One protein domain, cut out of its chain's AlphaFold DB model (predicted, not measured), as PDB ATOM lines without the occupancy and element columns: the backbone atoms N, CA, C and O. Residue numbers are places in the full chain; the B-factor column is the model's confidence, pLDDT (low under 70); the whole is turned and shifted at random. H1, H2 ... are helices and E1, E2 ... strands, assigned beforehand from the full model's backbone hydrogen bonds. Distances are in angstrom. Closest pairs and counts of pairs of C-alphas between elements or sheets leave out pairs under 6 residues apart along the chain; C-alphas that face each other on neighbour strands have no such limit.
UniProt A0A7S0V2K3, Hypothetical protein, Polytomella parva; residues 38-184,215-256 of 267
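What this domain is: This is residues 38 to 184 and 215 to 256 of the 267 residues of the protein "Hypothetical protein" of Polytomella parva (UniProt A0A7S0V2K3). Four small antiparallel sheets stand one behind another, partly face to face, in the order E1 E2 E3, E4 E5 E6, E7 E8 E9 E10, E11 E12. H2 packs over E9 and E10, its residues 118 to 125 also grazing the sheet E4 E5 E6, and residues 251 to 256, of which 251 to 255 belong to H5, stick out free. The printed part has 189 residues with five named helices and twelve strands, in the order E1 to E6, H1, H2, E7 to E9, H3, H4, E10 to E12, H5, of mixed class. It is compact, with a radius of gyration of the C-alphas of 18.1 A and spans of 61 by 49 by 34 A.

Where its parts are: The largest sheet holds E7, residues 134 to 137, E8, 147 to 151, E9, 155 to 160, 17.1 A long, and E10, 223 to 226. E4, residues 73 to 79, 16.9 A, E5, 90 to 95, and E6, 100 to 104, form another. E1, residues 38 to 40, begins at C-alpha 38 (15.828, -53.024, -14.987); E2, 46 to 51, and E3, 54 to 59, follow. E11, residues 231 to 238, is 18.9 A long; E12 is 241 to 246. H1 is residues 112 to 116, H2 118 to 127, 14.6 A, H3 168 to 171 and H4 175 to 179. H5, residues 249 to 255, ends at C-alpha 255 (-13.642, -28.925, -12.435).

How they stand to each other: E7 E8 E9 is a meander, each strand the antiparallel neighbour of the one before, as are E4 E5 E6 and E1 E2 E3. Within hydrogen-bond range are N 136 and O 149, 2.9 A, in the hairpin E7 and E8; N 157 and O 150, 2.7 A, in the hairpin E8 and E9; and N 156 and O 225, 2.9 A, between E9 and E10. H2 is on this sheet at a height of 10.7 A, over E9 and only just over E10, with 3 C-alphas. The four sheets form a stack, face to face in turn. The closest C-alphas of E4 and E7 are Ser 77 and Leu 135, 6.0 A apart; of E7 and E11, Ser 136 and Gly 235, 5.1 A; of E1 and E4, Arg 40 and His 78, 7.7 A. H2 and H3 touch, at C-alphas Lys 123 and Leu 170, 6.9 A. Every O i to N i+4 pair is within hydrogen-bond range in H1, H2, H4 and H5; H3 is too short for one.

The domain as a whole: The C-alphas farthest apart, Asn 61 and Gly 181, are 63.0 A apart. Residues 185 to 214 are not printed, a gap of 18.7 A between C-alphas 184 and 215. E3 to E4 is a long link. The mean pLDDT of the printed part is 74.5; residues 38 to 76 and 168 to 184 are among those under 70.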
ATOM      1  N   ARG A  38      15.578 -51.902 -14.073       51.03
ATOM      2  CA  ARG A  38      15.828 -53.024 -14.987       51.03
ATOM      3  C   ARG A  38      14.873 -52.934 -16.165       51.03
ATOM      4  O   ARG A  38      13.666 -52.834 -15.977       51.03
ATOM      5  N   PHE A  39      15.433 -53.021 -17.358       62.66
ATOM      6  CA  PHE A  39      14.729 -53.041 -18.628       62.66
ATOM      7  C   PHE A  39      14.991 -54.386 -19.300       62.66
ATOM      8  O   PHE A  39      16.057 -54.977 -19.130       62.66
ATOM      9  N   ARG A  40      14.008 -54.895 -20.037       53.84
ATOM     10  CA  ARG A  40      14.128 -56.117 -20.835       53.84
ATOM     11  C   ARG A  40      13.821 -55.754 -22.283       53.84
ATOM     12  O   ARG A  40      12.967 -54.900 -22.524       53.84
ATOM     13  N   THR A  41      14.521 -56.357 -23.236       56.19
ATOM     14  CA  THR A  41      14.167 -56.225 -24.656       56.19
ATOM     15  C   THR A  41      12.781 -56.820 -24.928       56.19
ATOM     16  O   THR A  41      12.337 -57.722 -24.219       56.19
ATOM     17  N   ASN A  42      12.095 -56.336 -25.968       55.53
ATOM     18  CA  ASN A  42      10.752 -56.818 -26.328       55.53
ATOM     19  C   ASN A  42      10.709 -58.324 -26.651       55.53
ATOM     20  O   ASN A  42       9.709 -58.977 -26.384       55.53
ATOM     21  N   ASP A  43      11.795 -58.871 -27.196       56.31
ATOM     22  CA  ASP A  43      11.968 -60.300 -27.496       56.31
ATOM     23  C   ASP A  43      12.424 -61.127 -26.278       56.31
ATOM     24  O   ASP A  43      12.592 -62.339 -26.371       56.31
ATOM     25  N   GLY A  44      12.670 -60.480 -25.135       58.97
ATOM     26  CA  GLY A  44      13.180 -61.123 -23.933       58.97
ATOM     27  C   GLY A  44      14.617 -61.637 -24.032       58.97
ATOM     28  O   GLY A  44      15.050 -62.323 -23.116       58.97
ATOM     29  N   SER A  45      15.374 -61.326 -25.086       63.34
ATOM     30  CA  SER A  45      16.735 -61.847 -25.265       63.34
ATOM     31  C   SER A  45      17.776 -61.186 -24.355       63.34
ATOM     32  O   SER A  45      18.796 -61.805 -24.045       63.34
ATOM     33  N   MET A  46      17.531 -59.955 -23.889       64.44
ATOM     34  CA  MET A  46      18.484 -59.169 -23.100       64.44
ATOM     35  C   MET A  46      17.821 -58.487 -21.901       64.44
ATOM     36  O   MET A  46      16.652 -58.093 -21.933       64.44
ATOM     37  N   ILE A  47      18.618 -58.280 -20.852       64.19
ATOM     38  CA  ILE A  47      18.294 -57.425 -19.711       64.19
ATOM     39  C   ILE A  47      19.322 -56.302 -19.644       64.19
ATOM     40  O   ILE A  47      20.528 -56.537 -19.725       64.19
ATOM     41  N   THR A  48      18.838 -55.084 -19.436       63.75
ATOM     42  CA  THR A  48      19.666 -53.914 -19.176       63.75
ATOM     43  C   THR A  48      19.351 -53.353 -17.800       63.75
ATOM     44  O   THR A  48      18.218 -52.984 -17.503       63.75
ATOM     45  N   ALA A  49      20.363 -53.283 -16.941       63.31
ATOM     46  CA  ALA A  49      20.272 -52.697 -15.613       63.31
ATOM     47  C   ALA A  49      20.936 -51.319 -15.593       63.31
ATOM     48  O   ALA A  49      22.024 -51.129 -16.138       63.31
ATOM     49  N   VAL A  50      20.280 -50.366 -14.935       60.44
ATOM     50  CA  VAL A  50      20.711 -48.971 -14.847       60.44
ATOM     51  C   VAL A  50      20.739 -48.563 -13.386       60.44
ATOM     52  O   VAL A  50      19.696 -48.519 -12.735       60.44
ATOM     53  N   ALA A  51      21.923 -48.268 -12.859       49.25
ATOM     54  CA  ALA A  51      22.104 -47.838 -11.477       49.25
ATOM     55  C   ALA A  51      23.205 -46.777 -11.388       49.25
ATOM     56  O   ALA A  51      24.323 -47.022 -11.833       49.25
ATOM     57  N   PHE A  52      22.887 -45.615 -10.800       49.38
ATOM     58  CA  PHE A  52      23.821 -44.502 -10.563       49.38
ATOM     59  C   PHE A  52      24.757 -44.249 -11.749       49.38
ATOM     60  O   PHE A  52      25.963 -44.484 -11.666       49.38
ATOM     61  N   SER A  53      24.168 -43.847 -12.874       54.78
ATOM     62  CA  SER A  53      24.819 -43.635 -14.173       54.78
ATOM     63  C   SER A  53      25.404 -44.864 -14.888       54.78
ATOM     64  O   SER A  53      25.686 -44.787 -16.081       54.78
ATOM     65  N   ASN A  54      25.540 -46.018 -14.242       52.00
ATOM     66  CA  ASN A  54      26.062 -47.201 -14.916       52.00
ATOM     67  C   ASN A  54      24.949 -47.932 -15.653       52.00
ATOM     68  O   ASN A  54      23.921 -48.256 -15.056       52.00
ATOM     69  N   VAL A  55      25.192 -48.246 -16.923       56.09
ATOM     70  CA  VAL A  55      24.328 -49.112 -17.724       56.09
ATOM     71  C   VAL A  55      25.077 -50.410 -17.991       56.09
ATOM     72  O   VAL A  55      26.213 -50.402 -18.458       56.09
ATOM     73  N   HIS A  56      24.438 -51.531 -17.692       58.09
ATOM     74  CA  HIS A  56      24.955 -52.861 -17.990       58.09
ATOM     75  C   HIS A  56      23.910 -53.597 -18.804       58.09
ATOM     76  O   HIS A  56      22.752 -53.627 -18.400       58.09
ATOM     77  N   SER A  57      24.306 -54.170 -19.939       57.94
ATOM     78  CA  SER A  57      23.420 -55.007 -20.750       57.94
ATOM     79  C   SER A  57      23.996 -56.410 -20.867       57.94
ATOM     80  O   SER A  57      25.178 -56.569 -21.181       57.94
ATOM     81  N   THR A  58      23.159 -57.409 -20.604       59.91
ATOM     82  CA  THR A  58      23.511 -58.833 -20.609       59.91
ATOM     83  C   THR A  58      22.446 -59.627 -21.365       59.91
ATOM     84  O   THR A  58      21.254 -59.421 -21.102       59.91
ATOM     85  N   PRO A  59      22.828 -60.560 -22.250       61.53
ATOM     86  CA  PRO A  59      21.902 -61.568 -22.755       61.53
ATOM     87  C   PRO A  59      21.324 -62.386 -21.596       61.53
ATOM     88  O   PRO A  59      22.028 -62.665 -20.633       61.53
ATOM     89  N   ILE A  60      20.061 -62.809 -21.672       58.97
ATOM     90  CA  ILE A  60      19.464 -63.640 -20.608       58.97
ATOM     91  C   ILE A  60      20.158 -65.006 -20.502       58.97
ATOM     92  O   ILE A  60      20.261 -65.558 -19.412       58.97
ATOM     93  N   ASN A  61      20.694 -65.511 -21.614       53.06
ATOM     94  CA  ASN A  61      21.325 -66.830 -21.686       53.06
ATOM     95  C   ASN A  61      22.856 -66.786 -21.522       53.06
ATOM     96  O   ASN A  61      23.517 -67.789 -21.774       53.06
ATOM     97  N   ASN A  62      23.443 -65.631 -21.187       52.03
ATOM     98  CA  ASN A  62      24.894 -65.490 -21.086       52.03
ATOM     99  C   ASN A  62      25.280 -64.465 -20.010       52.03
ATOM    100  O   ASN A  62      24.809 -63.330 -20.027       52.03
ATOM    101  N   SER A  63      26.168 -64.848 -19.096       49.00
ATOM    102  CA  SER A  63      26.628 -64.014 -17.978       49.00
ATOM    103  C   SER A  63      27.631 -62.926 -18.386       49.00
ATOM    104  O   SER A  63      27.955 -62.051 -17.581       49.00
ATOM    105  N   ASN A  64      28.087 -62.916 -19.643       49.09
ATOM    106  CA  ASN A  64      28.983 -61.880 -20.150       49.09
ATOM    107  C   ASN A  64      28.243 -60.553 -20.388       49.09
ATOM    108  O   ASN A  64      27.472 -60.396 -21.338       49.09
ATOM    109  N   SER A  65      28.508 -59.576 -19.519       52.69
ATOM    110  CA  SER A  65      28.006 -58.208 -19.636       52.69
ATOM    111  C   SER A  65      28.885 -57.360 -20.545       52.69
ATOM    112  O   SER A  65      30.097 -57.297 -20.335       52.69
ATOM    113  N   ASN A  66      28.275 -56.613 -21.462       55.28
ATOM    114  CA  ASN A  66      28.963 -55.511 -22.128       55.28
ATOM    115  C   ASN A  66      28.835 -54.248 -21.256       55.28
ATOM    116  O   ASN A  66      27.713 -53.749 -21.082       55.28
ATOM    117  N   PRO A  67      29.937 -53.721 -20.685       51.38
ATOM    118  CA  PRO A  67      29.892 -52.471 -19.938       51.38
ATOM    119  C   PRO A  67      29.588 -51.315 -20.897       51.38
ATOM    120  O   PRO A  67      30.264 -51.137 -21.911       51.38
ATOM    121  N   MET A  68      28.562 -50.524 -20.583       57.44
ATOM    122  CA  MET A  68      28.226 -49.306 -21.324       57.44
ATOM    123  C   MET A  68      28.799 -48.077 -20.600       57.44
ATOM    124  O   MET A  68      29.037 -48.119 -19.389       57.44
ATOM    125  N   PRO A  69      29.039 -46.961 -21.313       53.12
ATOM    126  CA  PRO A  69      29.599 -45.758 -20.707       53.12
ATOM    127  C   PRO A  69      28.721 -45.223 -19.566       53.12
ATOM    128  O   PRO A  69      27.504 -45.105 -19.695       53.12
ATOM    129  N   ASN A  70      29.378 -44.846 -18.469       49.12
ATOM    130  CA  ASN A  70      28.757 -44.340 -17.248       49.12
ATOM    131  C   ASN A  70      28.163 -42.928 -17.484       49.12
ATOM    132  O   ASN A  70      28.913 -41.960 -17.635       49.12
ATOM    133  N   ARG A  71      26.831 -42.800 -17.586       54.94
ATOM    134  CA  ARG A  71      26.093 -41.527 -17.753       54.94
ATOM    135  C   ARG A  71      24.716 -41.556 -17.079       54.94
ATOM    136  O   ARG A  71      24.042 -42.577 -17.044       54.94
ATOM    137  N   ASN A  72      24.259 -40.406 -16.580       56.94
ATOM    138  CA  ASN A  72      22.926 -40.266 -15.981       56.94
ATOM    139  C   ASN A  72      21.835 -40.235 -17.063       56.94
ATOM    140  O   ASN A  72      21.579 -39.192 -17.676       56.94
ATOM    141  N   PHE A  73      21.201 -41.382 -17.299       58.44
ATOM    142  CA  PHE A  73      20.089 -41.519 -18.239       58.44
ATOM    143  C   PHE A  73      18.746 -41.265 -17.561       58.44
ATOM    144  O   PHE A  73      18.514 -41.703 -16.438       58.44
ATOM    145  N   ASN A  74      17.875 -40.553 -18.267       59.53
ATOM    146  CA  ASN A  74      16.510 -40.269 -17.852       59.53
ATOM    147  C   ASN A  74      15.520 -41.298 -18.410       59.53
ATOM    148  O   ASN A  74      14.586 -41.693 -17.726       59.53
ATOM    149  N   VAL A  75      15.737 -41.746 -19.651       65.06
ATOM    150  CA  VAL A  75      14.875 -42.726 -20.328       65.06
ATOM    151  C   VAL A  75      15.732 -43.652 -21.174       65.06
ATOM    152  O   VAL A  75      16.662 -43.189 -21.838       65.06
ATOM    153  N   ILE A  76      15.408 -44.946 -21.165       67.75
ATOM    154  CA  ILE A  76      16.072 -45.986 -21.955       67.75
ATOM    155  C   ILE A  76      15.017 -46.838 -22.660       67.75
ATOM    156  O   ILE A  76      13.964 -47.125 -22.095       67.75
ATOM    157  N   SER A  77      15.294 -47.223 -23.903       70.12
ATOM    158  CA  SER A  77      14.469 -48.147 -24.677       70.12
ATOM    159  C   SER A  77      15.334 -49.061 -25.537       70.12
ATOM    160  O   SER A  77      16.451 -48.706 -25.932       70.12
ATOM    161  N   HIS A  78      14.798 -50.244 -25.821       63.62
ATOM    162  CA  HIS A  78      15.439 -51.256 -26.643       63.62
ATOM    163  C   HIS A  78      14.669 -51.459 -27.940       63.62
ATOM    164  O   HIS A  78      13.441 -51.529 -27.935       63.62
ATOM    165  N   HIS A  79      15.403 -51.647 -29.029       60.78
ATOM    166  CA  HIS A  79      14.866 -52.205 -30.263       60.78
ATOM    167  C   HIS A  79      15.524 -53.560 -30.504       60.78
ATOM    168  O   HIS A  79      16.711 -53.613 -30.836       60.78
ATOM    169  N   SER A  80      14.754 -54.637 -30.362       56.06
ATOM    170  CA  SER A  80      15.105 -55.936 -30.932       56.06
ATOM    171  C   SER A  80      14.143 -56.198 -32.081       56.06
ATOM    172  O   SER A  80      12.932 -56.041 -31.904       56.06
ATOM    173  N   GLY A  81      14.677 -56.503 -33.264       48.06
ATOM    174  CA  GLY A  81      13.851 -56.953 -34.381       48.06
ATOM    175  C   GLY A  81      13.180 -58.286 -34.042       48.06
ATOM    176  O   GLY A  81      13.513 -58.929 -33.045       48.06
ATOM    177  N   ALA A  82      12.228 -58.715 -34.868       39.72
ATOM    178  CA  ALA A  82      11.696 -60.073 -34.795       39.72
ATOM    179  C   ALA A  82      12.848 -61.110 -34.766       39.72
ATOM    180  O   ALA A  82      13.912 -60.831 -35.323       39.72
ATOM    181  N   PRO A  83      12.651 -62.299 -34.167       38.56
ATOM    182  CA  PRO A  83      13.701 -63.290 -33.865       38.56
ATOM    183  C   PRO A  83      14.490 -63.860 -35.068       38.56
ATOM    184  O   PRO A  83      15.282 -64.779 -34.901       38.56
ATOM    185  N   SER A  84      14.319 -63.329 -36.278       42.03
ATOM    186  CA  SER A  84      15.143 -63.623 -37.451       42.03
ATOM    187  C   SER A  84      16.449 -62.801 -37.454       42.03
ATOM    188  O   SER A  84      16.537 -61.766 -38.110       42.03
ATOM    189  N   ASP A  85      17.427 -63.267 -36.673       42.62
ATOM    190  CA  ASP A  85      18.912 -63.223 -36.734       42.62
ATOM    191  C   ASP A  85      19.755 -62.225 -37.580       42.62
ATOM    192  O   ASP A  85      20.982 -62.329 -37.557       42.62
ATOM    193  N   LEU A  86      19.218 -61.221 -38.278       47.72
ATOM    194  CA  LEU A  86      20.025 -60.324 -39.137       47.72
ATOM    195  C   LEU A  86      20.175 -58.885 -38.636       47.72
ATOM    196  O   LEU A  86      20.962 -58.122 -39.195       47.72
ATOM    197  N   GLU A  87      19.472 -58.505 -37.573       64.56
ATOM    198  CA  GLU A  87      19.492 -57.132 -37.080       64.56
ATOM    199  C   GLU A  87      20.275 -56.968 -35.779       64.56
ATOM    200  O   GLU A  87      20.112 -57.713 -34.815       64.56
ATOM    201  N   ASP A  88      21.136 -55.948 -35.743       73.06
ATOM    202  CA  ASP A  88      21.862 -55.576 -34.535       73.06
ATOM    203  C   ASP A  88      20.906 -54.876 -33.550       73.06
ATOM    204  O   ASP A  88      20.358 -53.819 -33.916       73.06
ATOM    205  N   PRO A  89      20.665 -55.447 -32.350       78.25
ATOM    206  CA  PRO A  89      19.795 -54.842 -31.352       78.25
ATOM    207  C   PRO A  89      20.340 -53.486 -30.912       78.25
ATOM    208  O   PRO A  89      21.537 -53.325 -30.651       78.25
ATOM    209  N   LEU A  90      19.452 -52.496 -30.820       82.25
ATOM    210  CA  LEU A  90      19.820 -51.137 -30.441       82.25
ATOM    211  C   LEU A  90      19.404 -50.822 -29.011       82.25
ATOM    212  O   LEU A  90      18.267 -51.062 -28.601       82.25
ATOM    213  N   LEU A  91      20.323 -50.187 -28.295       84.25
ATOM    214  CA  LEU A  91      20.067 -49.503 -27.041       84.25
ATOM    215  C   LEU A  91      19.987 -48.007 -27.315       84.25
ATOM    216  O   LEU A  91      20.964 -47.409 -27.768       84.25
ATOM    217  N   VAL A  92      18.854 -47.391 -27.000       87.38
ATOM    218  CA  VAL A  92      18.699 -45.938 -27.069       87.38
ATOM    219  C   VAL A  92      18.465 -45.385 -25.687       87.38
ATOM    220  O   VAL A  92      17.641 -45.894 -24.931       87.38
ATOM    221  N   ALA A  93      19.189 -44.323 -25.367       85.88
ATOM    222  CA  ALA A  93      19.069 -43.652 -24.093       85.88
ATOM    223  C   ALA A  93      19.087 -42.141 -24.269       85.88
ATOM    224  O   ALA A  93      19.792 -41.601 -25.123       85.88
ATOM    225  N   VAL A  94      18.344 -41.456 -23.410       86.31
ATOM    226  CA  VAL A  94      18.326 -39.999 -23.342       86.31
ATOM    227  C   VAL A  94      18.713 -39.561 -21.942       86.31
ATOM    228  O   VAL A  94      18.196 -40.093 -20.962       86.31
ATOM    229  N   THR A  95      19.639 -38.614 -21.824       83.88
ATOM    230  CA  THR A  95      20.046 -38.046 -20.529       83.88
ATOM    231  C   THR A  95      19.055 -36.997 -20.036       83.88
ATOM    232  O   THR A  95      18.266 -36.452 -20.804       83.88
ATOM    233  N   ALA A  96      19.140 -36.642 -18.751       75.81
ATOM    234  CA  ALA A  96      18.348 -35.543 -18.182       75.81
ATOM    235  C   ALA A  96      18.652 -34.174 -18.831       75.81
ATOM    236  O   ALA A  96      17.828 -33.269 -18.791       75.81
ATOM    237  N   THR A  97      19.820 -34.036 -19.467       79.12
ATOM    238  CA  THR A  97      20.217 -32.863 -20.265       79.12
ATOM    239  C   THR A  97      19.765 -32.942 -21.726       79.12
ATOM    240  O   THR A  97      20.291 -32.221 -22.570       79.12
ATOM    241  N   SER A  98      18.825 -33.837 -22.043       85.38
ATOM    242  CA  SER A  98      18.283 -34.047 -23.388       85.38
ATOM    243  C   SER A  98      19.333 -34.450 -24.430       85.38
ATOM    244  O   SER A  98      19.191 -34.136 -25.605       85.38
ATOM    245  N   ARG A  99      20.389 -35.178 -24.048       88.25
ATOM    246  CA  ARG A  99      21.319 -35.768 -25.025       88.25
ATOM    247  C   ARG A  99      20.875 -37.173 -25.394       88.25
ATOM    248  O   ARG A  99      20.686 -38.001 -24.504       88.25
ATOM    249  N   LEU A 100      20.729 -37.426 -26.693       90.38
ATOM    250  CA  LEU A 100      20.360 -38.726 -27.247       90.38
ATOM    251  C   LEU A 100      21.612 -39.552 -27.549       90.38
ATOM    252  O   LEU A 100      22.546 -39.069 -28.184       90.38
ATOM    253  N   PHE A 101      21.589 -40.816 -27.146       88.69
ATOM    254  CA  PHE A 101      22.621 -41.790 -27.457       88.69
ATOM    255  C   PHE A 101      22.013 -43.080 -27.979       88.69
ATOM    256  O   PHE A 101      20.934 -43.490 -27.553       88.69
ATOM    257  N   MET A 102      22.726 -43.715 -28.905       89.25
ATOM    258  CA  MET A 102      22.249 -44.893 -29.617       89.25
ATOM    259  C   MET A 102      23.412 -45.858 -29.821       89.25
ATOM    260  O   MET A 102      24.354 -45.548 -30.552       89.25
ATOM    261  N   TRP A 103      23.359 -47.018 -29.179       86.56
ATOM    262  CA  TRP A 103      24.406 -48.034 -29.231       86.56
ATOM    263  C   TRP A 103      23.912 -49.309 -29.885       86.56
ATOM    264  O   TRP A 103      22.775 -49.728 -29.692       86.56
ATOM    265  N   SER A 104      24.821 -49.949 -30.604       85.19
ATOM    266  CA  SER A 104      24.721 -51.360 -30.936       85.19
ATOM    267  C   SER A 104      24.963 -52.164 -29.661       85.19
ATOM    268  O   SER A 104      26.008 -52.028 -29.020       85.19
ATOM    269  N   MET A 105      24.002 -52.997 -29.266       77.69
ATOM    270  CA  MET A 105      24.159 -53.860 -28.095       77.69
ATOM    271  C   MET A 105      25.160 -54.988 -28.363       77.69
ATOM    272  O   MET A 105      25.831 -55.434 -27.432       77.69
ATOM    273  N   ARG A 106      25.321 -55.404 -29.627       80.44
ATOM    274  CA  ARG A 106      26.298 -56.425 -30.023       80.44
ATOM    275  C   ARG A 106      27.734 -55.932 -29.894       80.44
ATOM    276  O   ARG A 106      28.581 -56.647 -29.372       80.44
ATOM    277  N   THR A 107      28.012 -54.715 -30.362       81.94
ATOM    278  CA  THR A 107      29.375 -54.154 -30.374       81.94
ATOM    279  C   THR A 107      29.690 -53.288 -29.157       81.94
ATOM    280  O   THR A 107      30.854 -52.963 -28.926       81.94
ATOM    281  N   GLY A 108      28.673 -52.847 -28.411       79.50
ATOM    282  CA  GLY A 108      28.814 -51.874 -27.325       79.50
ATOM    283  C   GLY A 108      29.202 -50.466 -27.796       79.50
ATOM    284  O   GLY A 108      29.485 -49.593 -26.976       79.50
ATOM    285  N   ARG A 109      29.246 -50.217 -29.111       85.94
ATOM    286  CA  ARG A 109      29.669 -48.939 -29.698       85.94
ATOM    287  C   ARG A 109      28.473 -48.127 -30.173       85.94
ATOM    288  O   ARG A 109      27.429 -48.669 -30.532       85.94
ATOM    289  N   GLN A 110      28.635 -46.804 -30.171       85.69
ATOM    290  CA  GLN A 110      27.628 -45.900 -30.716       85.69
ATOM    291  C   GLN A 110      27.479 -46.155 -32.219       85.69
ATOM    292  O   GLN A 110      28.488 -46.264 -32.924       85.69
ATOM    293  N   ILE A 111      26.240 -46.256 -32.702       88.12
ATOM    294  CA  ILE A 111      25.981 -46.521 -34.120       88.12
ATOM    295  C   ILE A 111      26.477 -45.361 -34.982       88.12
ATOM    296  O   ILE A 111      26.423 -44.198 -34.572       88.12
ATOM    297  N   GLN A 112      26.933 -45.679 -36.193       89.44
ATOM    298  CA  GLN A 112      27.514 -44.701 -37.110       89.44
ATOM    299  C   GLN A 112      26.557 -43.539 -37.405       89.44
ATOM    300  O   GLN A 112      26.951 -42.387 -37.249       89.44
ATOM    301  N   TRP A 113      25.280 -43.835 -37.674       89.88
ATOM    302  CA  TRP A 113      24.252 -42.815 -37.907       89.88
ATOM    303  C   TRP A 113      24.183 -41.775 -36.777       89.88
ATOM    304  O   TRP A 113      24.155 -40.575 -37.031       89.88
ATOM    305  N   ALA A 114      24.222 -42.211 -35.514       89.19
ATOM    306  CA  ALA A 114      24.136 -41.304 -34.372       89.19
ATOM    307  C   ALA A 114      25.405 -40.458 -34.189       89.19
ATOM    308  O   ALA A 114      25.320 -39.350 -33.669       89.19
ATOM    309  N   ARG A 115      26.572 -40.966 -34.608       90.19
ATOM    310  CA  ARG A 115      27.837 -40.215 -34.587       90.19
ATOM    311  C   ARG A 115      27.867 -39.145 -35.674       90.19
ATOM    312  O   ARG A 115      28.258 -38.017 -35.410       90.19
ATOM    313  N   GLU A 116      27.417 -39.486 -36.876       89.94
ATOM    314  CA  GLU A 116      27.345 -38.553 -38.009       89.94
ATOM    315  C   GLU A 116      26.335 -37.424 -37.765       89.94
ATOM    316  O   GLU A 116      26.520 -36.303 -38.231       89.94
ATOM    317  N   ASN A 117      25.292 -37.701 -36.979       88.94
ATOM    318  CA  ASN A 117      24.216 -36.765 -36.678       88.94
ATOM    319  C   ASN A 117      24.327 -36.105 -35.288       88.94
ATOM    320  O   ASN A 117      23.388 -35.432 -34.874       88.94
ATOM    321  N   GLU A 118      25.443 -36.251 -34.561       88.75
ATOM    322  CA  GLU A 118      25.567 -35.833 -33.149       88.75
ATOM    323  C   GLU A 118      25.167 -34.366 -32.915       88.75
ATOM    324  O   GLU A 118      24.286 -34.068 -32.106       88.75
ATOM    325  N   PHE A 119      25.748 -33.443 -33.684       87.12
ATOM    326  CA  PHE A 119      25.454 -32.012 -33.574       87.12
ATOM    327  C   PHE A 119      23.996 -31.671 -33.916       87.12
ATOM    328  O   PHE A 119      23.378 -30.791 -33.310       87.12
ATOM    329  N   ALA A 120      23.437 -32.364 -34.906       88.06
ATOM    330  CA  ALA A 120      22.063 -32.168 -35.334       88.06
ATOM    331  C   ALA A 120      21.069 -32.690 -34.291       88.06
ATOM    332  O   ALA A 120      20.082 -32.017 -33.998       88.06
ATOM    333  N   LEU A 121      21.372 -33.839 -33.681       89.88
ATOM    334  CA  LEU A 121      20.609 -34.425 -32.586       89.88
ATOM    335  C   LEU A 121      20.626 -33.536 -31.346       89.88
ATOM    336  O   LEU A 121      19.564 -33.306 -30.778       89.88
ATOM    337  N   GLU A 122      21.775 -32.981 -30.943       89.25
ATOM    338  CA  GLU A 122      21.821 -32.047 -29.807       89.25
ATOM    339  C   GLU A 122      20.906 -30.842 -30.038       89.25
ATOM    340  O   GLU A 122      20.093 -30.490 -29.179       89.25
ATOM    341  N   LYS A 123      20.979 -30.233 -31.224       87.19
ATOM    342  CA  LYS A 123      20.116 -29.099 -31.549       87.19
ATOM    343  C   LYS A 123      18.643 -29.491 -31.629       87.19
ATOM    344  O   LYS A 123      17.803 -28.755 -31.118       87.19
ATOM    345  N   LEU A 124      18.318 -30.630 -32.233       89.00
ATOM    346  CA  LEU A 124      16.949 -31.134 -32.311       89.00
ATOM    347  C   LEU A 124      16.365 -31.366 -30.911       89.00
ATOM    348  O   LEU A 124      15.288 -30.867 -30.595       89.00
ATOM    349  N   MET A 125      17.112 -32.051 -30.050       90.00
ATOM    350  CA  MET A 125      16.693 -32.350 -28.685       90.00
ATOM    351  C   MET A 125      16.559 -31.090 -27.825       90.00
ATOM    352  O   MET A 125      15.640 -31.009 -27.016       90.00
ATOM    353  N   SER A 126      17.412 -30.077 -28.020       88.25
ATOM    354  CA  SER A 126      17.282 -28.786 -27.318       88.25
ATOM    355  C   SER A 126      16.026 -27.991 -27.691       88.25
ATOM    356  O   SER A 126      15.619 -27.104 -26.942       88.25
ATOM    357  N   LYS A 127      15.402 -28.300 -28.835       87.75
ATOM    358  CA  LYS A 127      14.140 -27.690 -29.268       87.75
ATOM    359  C   LYS A 127      12.906 -28.433 -28.756       87.75
ATOM    360  O   LYS A 127      11.809 -27.883 -28.833       87.75
ATOM    361  N   LEU A 128      13.057 -29.654 -28.237       89.19
ATOM    362  CA  LEU A 128      11.954 -30.368 -27.600       89.19
ATOM    363  C   LEU A 128      11.584 -29.648 -26.290       89.19
ATOM    364  O   LEU A 128      12.444 -29.476 -25.425       89.19
ATOM    365  N   PRO A 129      10.323 -29.221 -26.103       87.00
ATOM    366  CA  PRO A 129       9.929 -28.532 -24.883       87.00
ATOM    367  C   PRO A 129       9.877 -29.499 -23.699       87.00
ATOM    368  O   PRO A 129       9.172 -30.503 -23.740       87.00
ATOM    369  N   GLY A 130      10.558 -29.156 -22.609       86.19
ATOM    370  CA  GLY A 130      10.590 -29.973 -21.396       86.19
ATOM    371  C   GLY A 130      11.592 -31.126 -21.464       86.19
ATOM    372  O   GLY A 130      12.373 -31.253 -22.403       86.19
ATOM    373  N   VAL A 131      11.590 -31.955 -20.422       87.00
ATOM    374  CA  VAL A 131      12.515 -33.088 -20.319       87.00
ATOM    375  C   VAL A 131      11.909 -34.304 -21.037       87.00
ATOM    376  O   VAL A 131      10.718 -34.565 -20.854       87.00
ATOM    377  N   PRO A 132      12.687 -35.057 -21.833       90.31
ATOM    378  CA  PRO A 132      12.257 -36.328 -22.412       90.31
ATOM    379  C   PRO A 132      11.781 -37.303 -21.328       90.31
ATOM    380  O   PRO A 132      12.511 -37.560 -20.376       90.31
ATOM    381  N   GLN A 133      10.569 -37.835 -21.473       88.94
ATOM    382  CA  GLN A 133       9.901 -38.725 -20.515       88.94
ATOM    383  C   GLN A 133       9.751 -40.154 -21.033       88.94
ATOM    384  O   GLN A 133       9.730 -41.088 -20.236       88.94
ATOM    385  N   GLY A 134       9.693 -40.342 -22.352       86.44
ATOM    386  CA  GLY A 134       9.533 -41.666 -22.932       86.44
ATOM    387  C   GLY A 134      10.133 -41.802 -24.326       86.44
ATOM    388  O   GLY A 134      10.355 -40.825 -25.046       86.44
ATOM    389  N   LEU A 135      10.402 -43.055 -24.684       90.88
ATOM    390  CA  LEU A 135      10.958 -43.492 -25.958       90.88
ATOM    391  C   LEU A 135      10.118 -44.657 -26.476       90.88
ATOM    392  O   LEU A 135       9.767 -45.551 -25.706       90.88
ATOM    393  N   SER A 136       9.828 -44.681 -27.772       88.38
ATOM    394  CA  SER A 136       9.112 -45.792 -28.388       88.38
ATOM    395  C   SER A 136       9.628 -46.073 -29.787       88.38
ATOM    396  O   SER A 136       9.709 -45.178 -30.626       88.38
ATOM    397  N   PHE A 137       9.934 -47.339 -30.033       87.81
ATOM    398  CA  PHE A 137      10.301 -47.849 -31.341       87.81
ATOM    399  C   PHE A 137       9.094 -48.401 -32.085       87.81
ATOM    400  O   PHE A 137       8.200 -48.982 -31.465       87.81
ATOM    401  N   ASN A 138       9.097 -48.249 -33.407       85.62
ATOM    402  CA  ASN A 138       8.093 -48.873 -34.253       85.62
ATOM    403  C   ASN A 138       8.280 -50.404 -34.244       85.62
ATOM    404  O   ASN A 138       9.359 -50.883 -34.596       85.62
ATOM    405  N   PRO A 139       7.257 -51.188 -33.850       75.00
ATOM    406  CA  PRO A 139       7.374 -52.638 -33.695       75.00
ATOM    407  C   PRO A 139       7.516 -53.401 -35.017       75.00
ATOM    408  O   PRO A 139       7.898 -54.566 -35.001       75.00
ATOM    409  N   ALA A 140       7.190 -52.786 -36.154       65.69
ATOM    410  CA  ALA A 140       7.260 -53.426 -37.467       65.69
ATOM    411  C   ALA A 140       8.101 -52.618 -38.461       65.69
ATOM    412  O   ALA A 140       7.900 -52.678 -39.679       65.69
ATOM    413  N   SER A 141       9.073 -51.892 -37.908       61.34
ATOM    414  CA  SER A 141      10.216 -51.372 -38.635       61.34
ATOM    415  C   SER A 141      10.816 -52.465 -39.516       61.34
ATOM    416  O   SER A 141      11.240 -53.510 -39.028       61.34
ATOM    417  N   SER A 142      10.807 -52.239 -40.832       61.94
ATOM    418  CA  SER A 142      11.568 -53.085 -41.746       61.94
ATOM    419  C   SER A 142      13.062 -52.957 -41.414       61.94
ATOM    420  O   SER A 142      13.468 -51.938 -40.843       61.94
ATOM    421  N   PRO A 143      13.917 -53.890 -41.865       57.47
ATOM    422  CA  PRO A 143      15.368 -53.774 -41.678       57.47
ATOM    423  C   PRO A 143      15.970 -52.488 -42.244       57.47
ATOM    424  O   PRO A 143      17.094 -52.110 -41.924       57.47
ATOM    425  N   GLN A 144      15.205 -51.813 -43.099       57.44
ATOM    426  CA  GLN A 144      15.574 -50.613 -43.823       57.44
ATOM    427  C   GLN A 144      14.951 -49.340 -43.242       57.44
ATOM    428  O   GLN A 144      15.217 -48.280 -43.786       57.44
ATOM    429  N   SER A 145      14.116 -49.389 -42.196       66.50
ATOM    430  CA  SER A 145      13.586 -48.184 -41.543       66.50
ATOM    431  C   SER A 145      13.277 -48.450 -40.078       66.50
ATOM    432  O   SER A 145      12.302 -49.120 -39.742       66.50
ATOM    433  N   ARG A 146      14.104 -47.882 -39.197       81.44
ATOM    434  CA  ARG A 146      13.932 -47.930 -37.744       81.44
ATOM    435  C   ARG A 146      13.385 -46.592 -37.279       81.44
ATOM    436  O   ARG A 146      14.121 -45.607 -37.231       81.44
ATOM    437  N   GLN A 147      12.096 -46.560 -36.964       88.31
ATOM    438  CA  GLN A 147      11.437 -45.343 -36.510       88.31
ATOM    439  C   GLN A 147      11.461 -45.262 -34.989       88.31
ATOM    440  O   GLN A 147      11.149 -46.228 -34.287       88.31
ATOM    441  N   LEU A 148      11.838 -44.093 -34.487       91.06
ATOM    442  CA  LEU A 148      11.959 -43.791 -33.073       91.06
ATOM    443  C   LEU A 148      11.158 -42.533 -32.757       91.06
ATOM    444  O   LEU A 148      11.362 -41.470 -33.345       91.06
ATOM    445  N   ILE A 149      10.291 -42.656 -31.763       92.69
ATOM    446  CA  ILE A 149       9.610 -41.544 -31.126       92.69
ATOM    447  C   ILE A 149      10.274 -41.249 -29.789       92.69
ATOM    448  O   ILE A 149      10.499 -42.146 -28.976       92.69
ATOM    449  N   ILE A 150      10.527 -39.971 -29.546       93.38
ATOM    450  CA  ILE A 150      10.964 -39.430 -28.261       93.38
ATOM    451  C   ILE A 150       9.901 -38.438 -27.827       93.38
ATOM    452  O   ILE A 150       9.535 -37.584 -28.623       93.38
ATOM    453  N   HIS A 151       9.405 -38.504 -26.598       93.56
ATOM    454  CA  HIS A 151       8.406 -37.541 -26.139       93.56
ATOM    455  C   HIS A 151       8.726 -36.946 -24.786       93.56
ATOM    456  O   HIS A 151       9.354 -37.571 -23.934       93.56
ATOM    457  N   SER A 152       8.258 -35.720 -24.609       92.38
ATOM    458  CA  SER A 152       8.128 -35.027 -23.339       92.38
ATOM    459  C   SER A 152       6.643 -34.808 -23.039       92.38
ATOM    460  O   SER A 152       5.764 -35.197 -23.810       92.38
ATOM    461  N   CYS A 153       6.352 -34.102 -21.950       89.81
ATOM    462  CA  CYS A 153       4.987 -33.707 -21.629       89.81
ATOM    463  C   CYS A 153       4.385 -32.692 -22.616       89.81
ATOM    464  O   CYS A 153       3.190 -32.452 -22.551       89.81
ATOM    465  N   SER A 154       5.167 -32.025 -23.471       88.06
ATOM    466  CA  SER A 154       4.682 -30.903 -24.305       88.06
ATOM    467  C   SER A 154       4.992 -31.052 -25.795       88.06
ATOM    468  O   SER A 154       4.725 -30.143 -26.584       88.06
ATOM    469  N   GLY A 155       5.591 -32.168 -26.195       91.44
ATOM    470  CA  GLY A 155       5.932 -32.420 -27.583       91.44
ATOM    471  C   GLY A 155       6.580 -33.778 -27.779       91.44
ATOM    472  O   GLY A 155       6.887 -34.499 -26.830       91.44
ATOM    473  N   LEU A 156       6.812 -34.103 -29.039       93.62
ATOM    474  CA  LEU A 156       7.499 -35.311 -29.463       93.62
ATOM    475  C   LEU A 156       8.463 -35.007 -30.607       93.62
ATOM    476  O   LEU A 156       8.266 -34.056 -31.363       93.62
ATOM    477  N   ILE A 157       9.484 -35.843 -30.740       93.44
ATOM    478  CA  ILE A 157      10.378 -35.924 -31.886       93.44
ATOM    479  C   ILE A 157      10.122 -37.252 -32.597       93.44
ATOM    480  O   ILE A 157      10.094 -38.301 -31.952       93.44
ATOM    481  N   HIS A 158      10.003 -37.202 -33.922       92.19
ATOM    482  CA  HIS A 158       9.966 -38.371 -34.795       92.19
ATOM    483  C   HIS A 158      11.264 -38.496 -35.601       92.19
ATOM    484  O   HIS A 158      11.609 -37.606 -36.389       92.19
ATOM    485  N   LEU A 159      11.941 -39.633 -35.444       91.69
ATOM    486  CA  LEU A 159      13.175 -40.001 -36.135       91.69
ATOM    487  C   LEU A 159      12.970 -41.250 -36.988       91.69
ATOM    488  O   LEU A 159      12.384 -42.224 -36.531       91.69
ATOM    489  N   ASP A 160      13.529 -41.239 -38.188       89.50
ATOM    490  CA  ASP A 160      13.767 -42.412 -39.022       89.50
ATOM    491  C   ASP A 160      15.281 -42.583 -39.180       89.50
ATOM    492  O   ASP A 160      15.951 -41.752 -39.797       89.50
ATOM    493  N   LEU A 161      15.830 -43.648 -38.595       88.19
ATOM    494  CA  LEU A 161      17.275 -43.902 -38.575       88.19
ATOM    495  C   LEU A 161      17.831 -44.341 -39.932       88.19
ATOM    496  O   LEU A 161      19.044 -44.444 -40.088       88.19
ATOM    497  N   ALA A 162      16.969 -44.610 -40.912       85.88
ATOM    498  CA  ALA A 162      17.391 -44.907 -42.274       85.88
ATOM    499  C   ALA A 162      17.547 -43.662 -43.149       85.88
ATOM    500  O   ALA A 162      18.036 -43.746 -44.275       85.88
ATOM    501  N   ARG A 163      17.123 -42.498 -42.648       85.44
ATOM    502  CA  ARG A 163      17.184 -41.231 -43.374       85.44
ATOM    503  C   ARG A 163      18.151 -40.278 -42.670       85.44
ATOM    504  O   ARG A 163      18.269 -40.321 -41.444       85.44
ATOM    505  N   PRO A 164      18.846 -39.395 -43.405       84.75
ATOM    506  CA  PRO A 164      19.593 -38.310 -42.779       84.75
ATOM    507  C   PRO A 164      18.636 -37.372 -42.033       84.75
ATOM    508  O   PRO A 164      17.443 -37.316 -42.347       84.75
ATOM    509  N   LEU A 165      19.135 -36.646 -41.031       87.56
ATOM    510  CA  LEU A 165      18.337 -35.620 -40.363       87.56
ATOM    511  C   LEU A 165      18.116 -34.418 -41.275       87.56
ATOM    512  O   LEU A 165      19.037 -33.945 -41.943       87.56
ATOM    513  N   ASP A 166      16.901 -33.876 -41.240       82.19
ATOM    514  CA  ASP A 166      16.596 -32.644 -41.942       82.19
ATOM    515  C   ASP A 166      17.086 -31.438 -41.127       82.19
ATOM    516  O   ASP A 166      16.476 -31.002 -40.145       82.19
ATOM    517  N   LEU A 167      18.230 -30.889 -41.533       71.25
ATOM    518  CA  LEU A 167      18.858 -29.752 -40.856       71.25
ATOM    519  C   LEU A 167      18.162 -28.420 -41.155       71.25
ATOM    520  O   LEU A 167      18.527 -27.407 -40.553       71.25
ATOM    521  N   THR A 168      17.159 -28.378 -42.039       67.69
ATOM    522  CA  THR A 168      16.409 -27.140 -42.324       67.69
ATOM    523  C   THR A 168      15.743 -26.586 -41.062       67.69
ATOM    524  O   THR A 168      15.719 -25.369 -40.844       67.69
ATOM    525  N   LEU A 169      15.335 -27.474 -40.150       60.72
ATOM    526  CA  LEU A 169      14.862 -27.124 -38.811       60.72
ATOM    527  C   LEU A 169      15.900 -26.421 -37.955       60.72
ATOM    528  O   LEU A 169      15.547 -25.643 -37.074       60.72
ATOM    529  N   LEU A 170      17.182 -26.678 -38.178       58.47
ATOM    530  CA  LEU A 170      18.281 -26.080 -37.427       58.47
ATOM    531  C   LEU A 170      18.739 -24.749 -38.027       58.47
ATOM    532  O   LEU A 170      19.391 -23.968 -37.332       58.47
ATOM    533  N   MET A 171      18.400 -24.486 -39.292       53.06
ATOM    534  CA  MET A 171      18.804 -23.290 -40.042       53.06
ATOM    535  C   MET A 171      17.828 -22.109 -39.931       53.06
ATOM    536  O   MET A 171      18.138 -20.997 -40.367       53.06
ATOM    537  N   THR A 172      16.673 -22.301 -39.297       55.12
ATOM    538  CA  THR A 172      15.736 -21.225 -38.945       55.12
ATOM    539  C   THR A 172      16.217 -20.562 -37.650       55.12
ATOM    540  O   THR A 172      15.989 -21.060 -36.552       55.12
ATOM    541  N   SER A 173      17.026 -19.504 -37.734       52.03
ATOM    542  CA  SER A 173      16.483 -18.143 -37.605       52.03
ATOM    543  C   SER A 173      17.263 -17.044 -38.345       52.03
ATOM    544  O   SER A 173      16.753 -15.935 -38.457       52.03
ATOM    545  N   ARG A 174      18.473 -17.308 -38.866       45.75
ATOM    546  CA  ARG A 174      19.342 -16.251 -39.439       45.75
ATOM    547  C   ARG A 174      19.538 -16.357 -40.952       45.75
ATOM    548  O   ARG A 174      19.427 -15.348 -41.632       45.75
ATOM    549  N   ALA A 175      19.752 -17.555 -41.497       48.69
ATOM    550  CA  ALA A 175      19.950 -17.742 -42.940       48.69
ATOM    551  C   ALA A 175      18.651 -17.518 -43.741       48.69
ATOM    552  O   ALA A 175      18.651 -16.799 -44.735       48.69
ATOM    553  N   ALA A 176      17.522 -18.038 -43.245       46.69
ATOM    554  CA  ALA A 176      16.204 -17.796 -43.838       46.69
ATOM    555  C   ALA A 176      15.760 -16.319 -43.737       46.69
ATOM    556  O   ALA A 176      15.124 -15.809 -44.652       46.69
ATOM    557  N   ALA A 177      16.135 -15.615 -42.661       45.22
ATOM    558  CA  ALA A 177      15.832 -14.191 -42.476       45.22
ATOM    559  C   ALA A 177      16.675 -13.274 -43.386       45.22
ATOM    560  O   ALA A 177      16.194 -12.228 -43.820       45.22
ATOM    561  N   MET A 178      17.910 -13.675 -43.710       47.28
ATOM    562  CA  MET A 178      18.766 -12.965 -44.673       47.28
ATOM    563  C   MET A 178      18.275 -13.146 -46.117       47.28
ATOM    564  O   MET A 178      18.349 -12.207 -46.900       47.28
ATOM    565  N   ALA A 179      17.720 -14.315 -46.457       50.41
ATOM    566  CA  ALA A 179      17.133 -14.569 -47.776       50.41
ATOM    567  C   ALA A 179      15.751 -13.907 -47.983       50.41
ATOM    568  O   ALA A 179      15.363 -13.666 -49.121       50.41
ATOM    569  N   ALA A 180      15.016 -13.599 -46.906       47.97
ATOM    570  CA  ALA A 180      13.634 -13.097 -46.949       47.97
ATOM    571  C   ALA A 180      13.470 -11.617 -46.533       47.97
ATOM    572  O   ALA A 180      12.389 -11.212 -46.113       47.97
ATOM    573  N   GLY A 181      14.520 -10.795 -46.633       44.06
ATOM    574  CA  GLY A 181      14.388  -9.344 -46.443       44.06
ATOM    575  C   GLY A 181      14.306  -8.872 -44.986       44.06
ATOM    576  O   GLY A 181      13.522  -7.987 -44.659       44.06
ATOM    577  N   GLY A 182      15.130  -9.431 -44.094       38.97
ATOM    578  CA  GLY A 182      15.480  -8.793 -42.818       38.97
ATOM    579  C   GLY A 182      14.465  -8.927 -41.679       38.97
ATOM    580  O   GLY A 182      14.766  -8.517 -40.557       38.97
ATOM    581  N   HIS A 183      13.304  -9.548 -41.899       44.09
ATOM    582  CA  HIS A 183      12.378  -9.847 -40.810       44.09
ATOM    583  C   HIS A 183      12.644 -11.250 -40.254       44.09
ATOM    584  O   HIS A 183      12.356 -12.254 -40.900       44.09
ATOM    585  N   VAL A 184      13.233 -11.325 -39.055       46.88
ATOM    586  CA  VAL A 184      13.448 -12.594 -38.344       46.88
ATOM    587  C   VAL A 184      12.077 -13.177 -37.984       46.88
ATOM    588  O   VAL A 184      11.379 -12.579 -37.160       46.88
ATOM    589  N   LEU A 215       1.121 -27.741 -33.931       76.69
ATOM    590  CA  LEU A 215       2.310 -27.097 -34.474       76.69
ATOM    591  C   LEU A 215       3.384 -28.159 -34.725       76.69
ATOM    592  O   LEU A 215       3.922 -28.745 -33.783       76.69
ATOM    593  N   GLU A 216       3.698 -28.374 -35.996       79.25
ATOM    594  CA  GLU A 216       4.734 -29.292 -36.450       79.25
ATOM    595  C   GLU A 216       5.865 -28.524 -37.137       79.25
ATOM    596  O   GLU A 216       5.673 -27.569 -37.893       79.25
ATOM    597  N   SER A 217       7.085 -28.948 -36.846       76.88
ATOM    598  CA  SER A 217       8.287 -28.448 -37.480       76.88
ATOM    599  C   SER A 217       8.390 -28.996 -38.915       76.88
ATOM    600  O   SER A 217       8.206 -30.194 -39.123       76.88
ATOM    601  N   ARG A 218       8.738 -28.159 -39.898       69.06
ATOM    602  CA  ARG A 218       8.901 -28.582 -41.304       69.06
ATOM    603  C   ARG A 218      10.056 -29.573 -41.489       69.06
ATOM    604  O   ARG A 218      11.063 -29.459 -40.811       69.06
ATOM    605  N   GLY A 219       9.952 -30.474 -42.458       70.75
ATOM    606  CA  GLY A 219      11.060 -31.337 -42.868       70.75
ATOM    607  C   GLY A 219      10.666 -32.800 -42.989       70.75
ATOM    608  O   GLY A 219       9.551 -33.183 -42.640       70.75
ATOM    609  N   THR A 220      11.571 -33.619 -43.519       77.75
ATOM    610  CA  THR A 220      11.287 -35.035 -43.828       77.75
ATOM    611  C   THR A 220      11.698 -36.007 -42.719       77.75
ATOM    612  O   THR A 220      11.109 -37.081 -42.609       77.75
ATOM    613  N   ASN A 221      12.669 -35.640 -41.874       89.38
ATOM    614  CA  ASN A 221      13.159 -36.451 -40.755       89.38
ATOM    615  C   ASN A 221      13.668 -35.568 -39.603       89.38
ATOM    616  O   ASN A 221      14.242 -34.511 -39.852       89.38
ATOM    617  N   GLY A 222      13.494 -35.996 -38.348       88.44
ATOM    618  CA  GLY A 222      13.798 -35.160 -37.180       88.44
ATOM    619  C   GLY A 222      12.719 -34.126 -36.893       88.44
ATOM    620  O   GLY A 222      13.026 -32.998 -36.526       88.44
ATOM    621  N   ARG A 223      11.450 -34.493 -37.083       88.44
ATOM    622  CA  ARG A 223      10.318 -33.574 -36.907       88.44
ATOM    623  C   ARG A 223       9.963 -33.438 -35.432       88.44
ATOM    624  O   ARG A 223       9.900 -34.443 -34.731       88.44
ATOM    625  N   ILE A 224       9.688 -32.216 -34.990       89.62
ATOM    626  CA  ILE A 224       9.128 -31.879 -33.683       89.62
ATOM    627  C   ILE A 224       7.641 -31.586 -33.858       89.62
ATOM    628  O   ILE A 224       7.274 -30.704 -34.634       89.62
ATOM    629  N   ILE A 225       6.797 -32.280 -33.103       90.06
ATOM    630  CA  ILE A 225       5.350 -32.058 -33.076       90.06
ATOM    631  C   ILE A 225       4.967 -31.652 -31.657       90.06
ATOM    632  O   ILE A 225       5.279 -32.363 -30.701       90.06
ATOM    633  N   LEU A 226       4.319 -30.499 -31.502       90.25
ATOM    634  CA  LEU A 226       3.845 -30.036 -30.201       90.25
ATOM    635  C   LEU A 226       2.506 -30.672 -29.838       90.25
ATOM    636  O   LEU A 226       1.608 -30.788 -30.675       90.25
ATOM    637  N   THR A 227       2.365 -31.030 -28.565       89.19
ATOM    638  CA  THR A 227       1.096 -31.512 -28.020       89.19
ATOM    639  C   THR A 227       0.195 -30.340 -27.650       89.19
ATOM    640  O   THR A 227       0.658 -29.243 -27.314       89.19
ATOM    641  N   THR A 228      -1.116 -30.550 -27.751       88.62
ATOM    642  CA  THR A 228      -2.104 -29.502 -27.446       88.62
ATOM    643  C   THR A 228      -2.256 -29.354 -25.936       88.62
ATOM    644  O   THR A 228      -2.138 -28.258 -25.387       88.62
ATOM    645  N   SER A 229      -2.393 -30.493 -25.267       89.25
ATOM    646  CA  SER A 229      -2.413 -30.652 -23.820       89.25
ATOM    647  C   SER A 229      -1.192 -31.446 -23.352       89.25
ATOM    648  O   SER A 229      -0.487 -32.047 -24.171       89.25
ATOM    649  N   PRO A 230      -0.900 -31.462 -22.041       90.94
ATOM    650  CA  PRO A 230       0.190 -32.272 -21.527       90.94
ATOM    651  C   PRO A 230       0.058 -33.755 -21.906       90.94
ATOM    652  O   PRO A 230      -0.948 -34.398 -21.599       90.94
ATOM    653  N   CYS A 231       1.081 -34.280 -22.579       90.62
ATOM    654  CA  CYS A 231       1.227 -35.689 -22.915       90.62
ATOM    655  C   CYS A 231       1.469 -36.491 -21.636       90.62
ATOM    656  O   CYS A 231       2.402 -36.204 -20.884       90.62
ATOM    657  N   VAL A 232       0.616 -37.480 -21.395       90.50
ATOM    658  CA  VAL A 232       0.748 -38.445 -20.300       90.50
ATOM    659  C   VAL A 232       1.474 -39.692 -20.788       90.50
ATOM    660  O   VAL A 232       2.271 -40.267 -20.050       90.50
ATOM    661  N   TRP A 233       1.203 -40.108 -22.026       91.06
ATOM    662  CA  TRP A 233       1.844 -41.262 -22.637       91.06
ATOM    663  C   TRP A 233       1.845 -41.144 -24.161       91.06
ATOM    664  O   TRP A 233       0.844 -40.741 -24.758       91.06
ATOM    665  N   LEU A 234       2.953 -41.536 -24.789       90.81
ATOM    666  CA  LEU A 234       3.047 -41.698 -26.236       90.81
ATOM    667  C   LEU A 234       3.891 -42.923 -26.589       90.81
ATOM    668  O   LEU A 234       5.027 -43.072 -26.133       90.81
ATOM    669  N   GLY A 235       3.375 -43.750 -27.490       88.75
ATOM    670  CA  GLY A 235       4.123 -44.869 -28.042       88.75
ATOM    671  C   GLY A 235       3.444 -45.510 -29.241       88.75
ATOM    672  O   GLY A 235       2.290 -45.221 -29.555       88.75
ATOM    673  N   HIS A 236       4.177 -46.387 -29.918       86.75
ATOM    674  CA  HIS A 236       3.631 -47.220 -30.979       86.75
ATOM    675  C   HIS A 236       2.687 -48.262 -30.384       86.75
ATOM    676  O   HIS A 236       3.076 -49.047 -29.521       86.75
ATOM    677  N   ALA A 237       1.444 -48.253 -30.859       86.44
ATOM    678  CA  ALA A 237       0.447 -49.276 -30.561       86.44
ATOM    679  C   ALA A 237       0.444 -50.383 -31.631       86.44
ATOM    680  O   ALA A 237       0.106 -51.526 -31.337       86.44
ATOM    681  N   ALA A 238       0.838 -50.044 -32.863       83.12
ATOM    682  CA  ALA A 238       0.996 -50.961 -33.988       83.12
ATOM    683  C   ALA A 238       2.041 -50.412 -34.979       83.12
ATOM    684  O   ALA A 238       2.608 -49.341 -34.754       83.12
ATOM    685  N   LYS A 239       2.273 -51.134 -36.084       81.19
ATOM    686  CA  LYS A 239       3.234 -50.776 -37.146       81.19
ATOM    687  C   LYS A 239       3.122 -49.325 -37.610       81.19
ATOM    688  O   LYS A 239       4.111 -48.613 -37.661       81.19
ATOM    689  N   ASP A 240       1.914 -48.891 -37.935       83.19
ATOM    690  CA  ASP A 240       1.672 -47.578 -38.537       83.19
ATOM    691  C   ASP A 240       0.797 -46.717 -37.619       83.19
ATOM    692  O   ASP A 240       0.034 -45.861 -38.064       83.19
ATOM    693  N   THR A 241       0.833 -46.985 -36.308       87.19
ATOM    694  CA  THR A 241      -0.081 -46.357 -35.351       87.19
ATOM    695  C   THR A 241       0.630 -45.971 -34.068       87.19
ATOM    696  O   THR A 241       1.161 -46.814 -33.342       87.19
ATOM    697  N   LEU A 242       0.564 -44.678 -33.761       90.56
ATOM    698  CA  LEU A 242       0.930 -44.115 -32.470       90.56
ATOM    699  C   LEU A 242      -0.333 -43.906 -31.639       90.56
ATOM    700  O   LEU A 242      -1.325 -43.376 -32.134       90.56
ATOM    701  N   LEU A 243      -0.279 -44.279 -30.366       93.12
ATOM    702  CA  LEU A 243      -1.288 -43.913 -29.386       93.12
ATOM    703  C   LEU A 243      -0.733 -42.750 -28.553       93.12
ATOM    704  O   LEU A 243       0.301 -42.871 -27.902       93.12
ATOM    705  N   LEU A 244      -1.419 -41.611 -28.615       92.88
ATOM    706  CA  LEU A 244      -1.114 -40.401 -27.857       92.88
ATOM    707  C   LEU A 244      -2.207 -40.198 -26.809       92.88
ATOM    708  O   LEU A 244      -3.376 -40.049 -27.156       92.88
ATOM    709  N   VAL A 245      -1.819 -40.162 -25.539       92.75
ATOM    710  CA  VAL A 245      -2.714 -39.870 -24.418       92.75
ATOM    711  C   VAL A 245      -2.359 -38.494 -23.874       92.75
ATOM    712  O   VAL A 245      -1.326 -38.311 -23.233       92.75
ATOM    713  N   GLU A 246      -3.222 -37.518 -24.134       90.88
ATOM    714  CA  GLU A 246      -3.115 -36.156 -23.611       90.88
ATOM    715  C   GLU A 246      -4.129 -35.959 -22.473       90.88
ATOM    716  O   GLU A 246      -5.220 -36.530 -22.491       90.88
ATOM    717  N   LYS A 247      -3.783 -35.135 -21.480       89.56
ATOM    718  CA  LYS A 247      -4.708 -34.752 -20.405       89.56
ATOM    719  C   LYS A 247      -4.835 -33.228 -20.322       89.56
ATOM    720  O   LYS A 247      -3.841 -32.581 -19.978       89.56
ATOM    721  N   PRO A 248      -6.020 -32.645 -20.584       90.81
ATOM    722  CA  PRO A 248      -6.240 -31.204 -20.501       90.81
ATOM    723  C   PRO A 248      -6.338 -30.780 -19.035       90.81
ATOM    724  O   PRO A 248      -7.414 -30.663 -18.455       90.81
ATOM    725  N   TRP A 249      -5.186 -30.600 -18.389       85.94
ATOM    726  CA  TRP A 249      -5.142 -30.262 -16.966       85.94
ATOM    727  C   TRP A 249      -5.864 -28.956 -16.636       85.94
ATOM    728  O   TRP A 249      -6.335 -28.825 -15.516       85.94
ATOM    729  N   GLU A 250      -5.983 -28.024 -17.580       86.00
ATOM    730  CA  GLU A 250      -6.744 -26.783 -17.388       86.00
ATOM    731  C   GLU A 250      -8.225 -27.076 -17.103       86.00
ATOM    732  O   GLU A 250      -8.744 -26.626 -16.081       86.00
ATOM    733  N   ASP A 251      -8.862 -27.922 -17.915       89.06
ATOM    734  CA  ASP A 251     -10.259 -28.339 -17.724       89.06
ATOM    735  C   ASP A 251     -10.427 -29.175 -16.450       89.06
ATOM    736  O   ASP A 251     -11.371 -28.995 -15.679       89.06
ATOM    737  N   VAL A 252      -9.463 -30.065 -16.185       88.31
ATOM    738  CA  VAL A 252      -9.453 -30.883 -14.964       88.31
ATOM    739  C   VAL A 252      -9.379 -29.987 -13.731       88.31
ATOM    740  O   VAL A 252     -10.163 -30.170 -12.807       88.31
ATOM    741  N   LEU A 253      -8.479 -29.002 -13.709       86.19
ATOM    742  CA  LEU A 253      -8.334 -28.069 -12.593       86.19
ATOM    743  C   LEU A 253      -9.555 -27.157 -12.443       86.19
ATOM    744  O   LEU A 253      -9.934 -26.866 -11.314       86.19
ATOM    745  N   ALA A 254     -10.191 -26.748 -13.544       89.06
ATOM    746  CA  ALA A 254     -11.422 -25.958 -13.510       89.06
ATOM    747  C   ALA A 254     -12.607 -26.732 -12.907       89.06
ATOM    748  O   ALA A 254     -13.488 -26.125 -12.303       89.06
ATOM    749  N   SER A 255     -12.620 -28.063 -13.043       91.62
ATOM    750  CA  SER A 255     -13.642 -28.925 -12.435       91.62
ATOM    751  C   SER A 255     -13.451 -29.159 -10.932       91.62
ATOM    752  O   SER A 255     -14.384 -29.588 -10.252       91.62
ATOM    753  N   LEU A 256     -12.252 -28.898 -10.398       88.00
ATOM    754  CA  LEU A 256     -11.985 -29.073  -8.974       88.00
ATOM    755  C   LEU A 256     -12.628 -27.933  -8.171       88.00
ATOM    756  O   LEU A 256     -12.606 -26.779  -8.606       88.00
TER     757      LEU A 256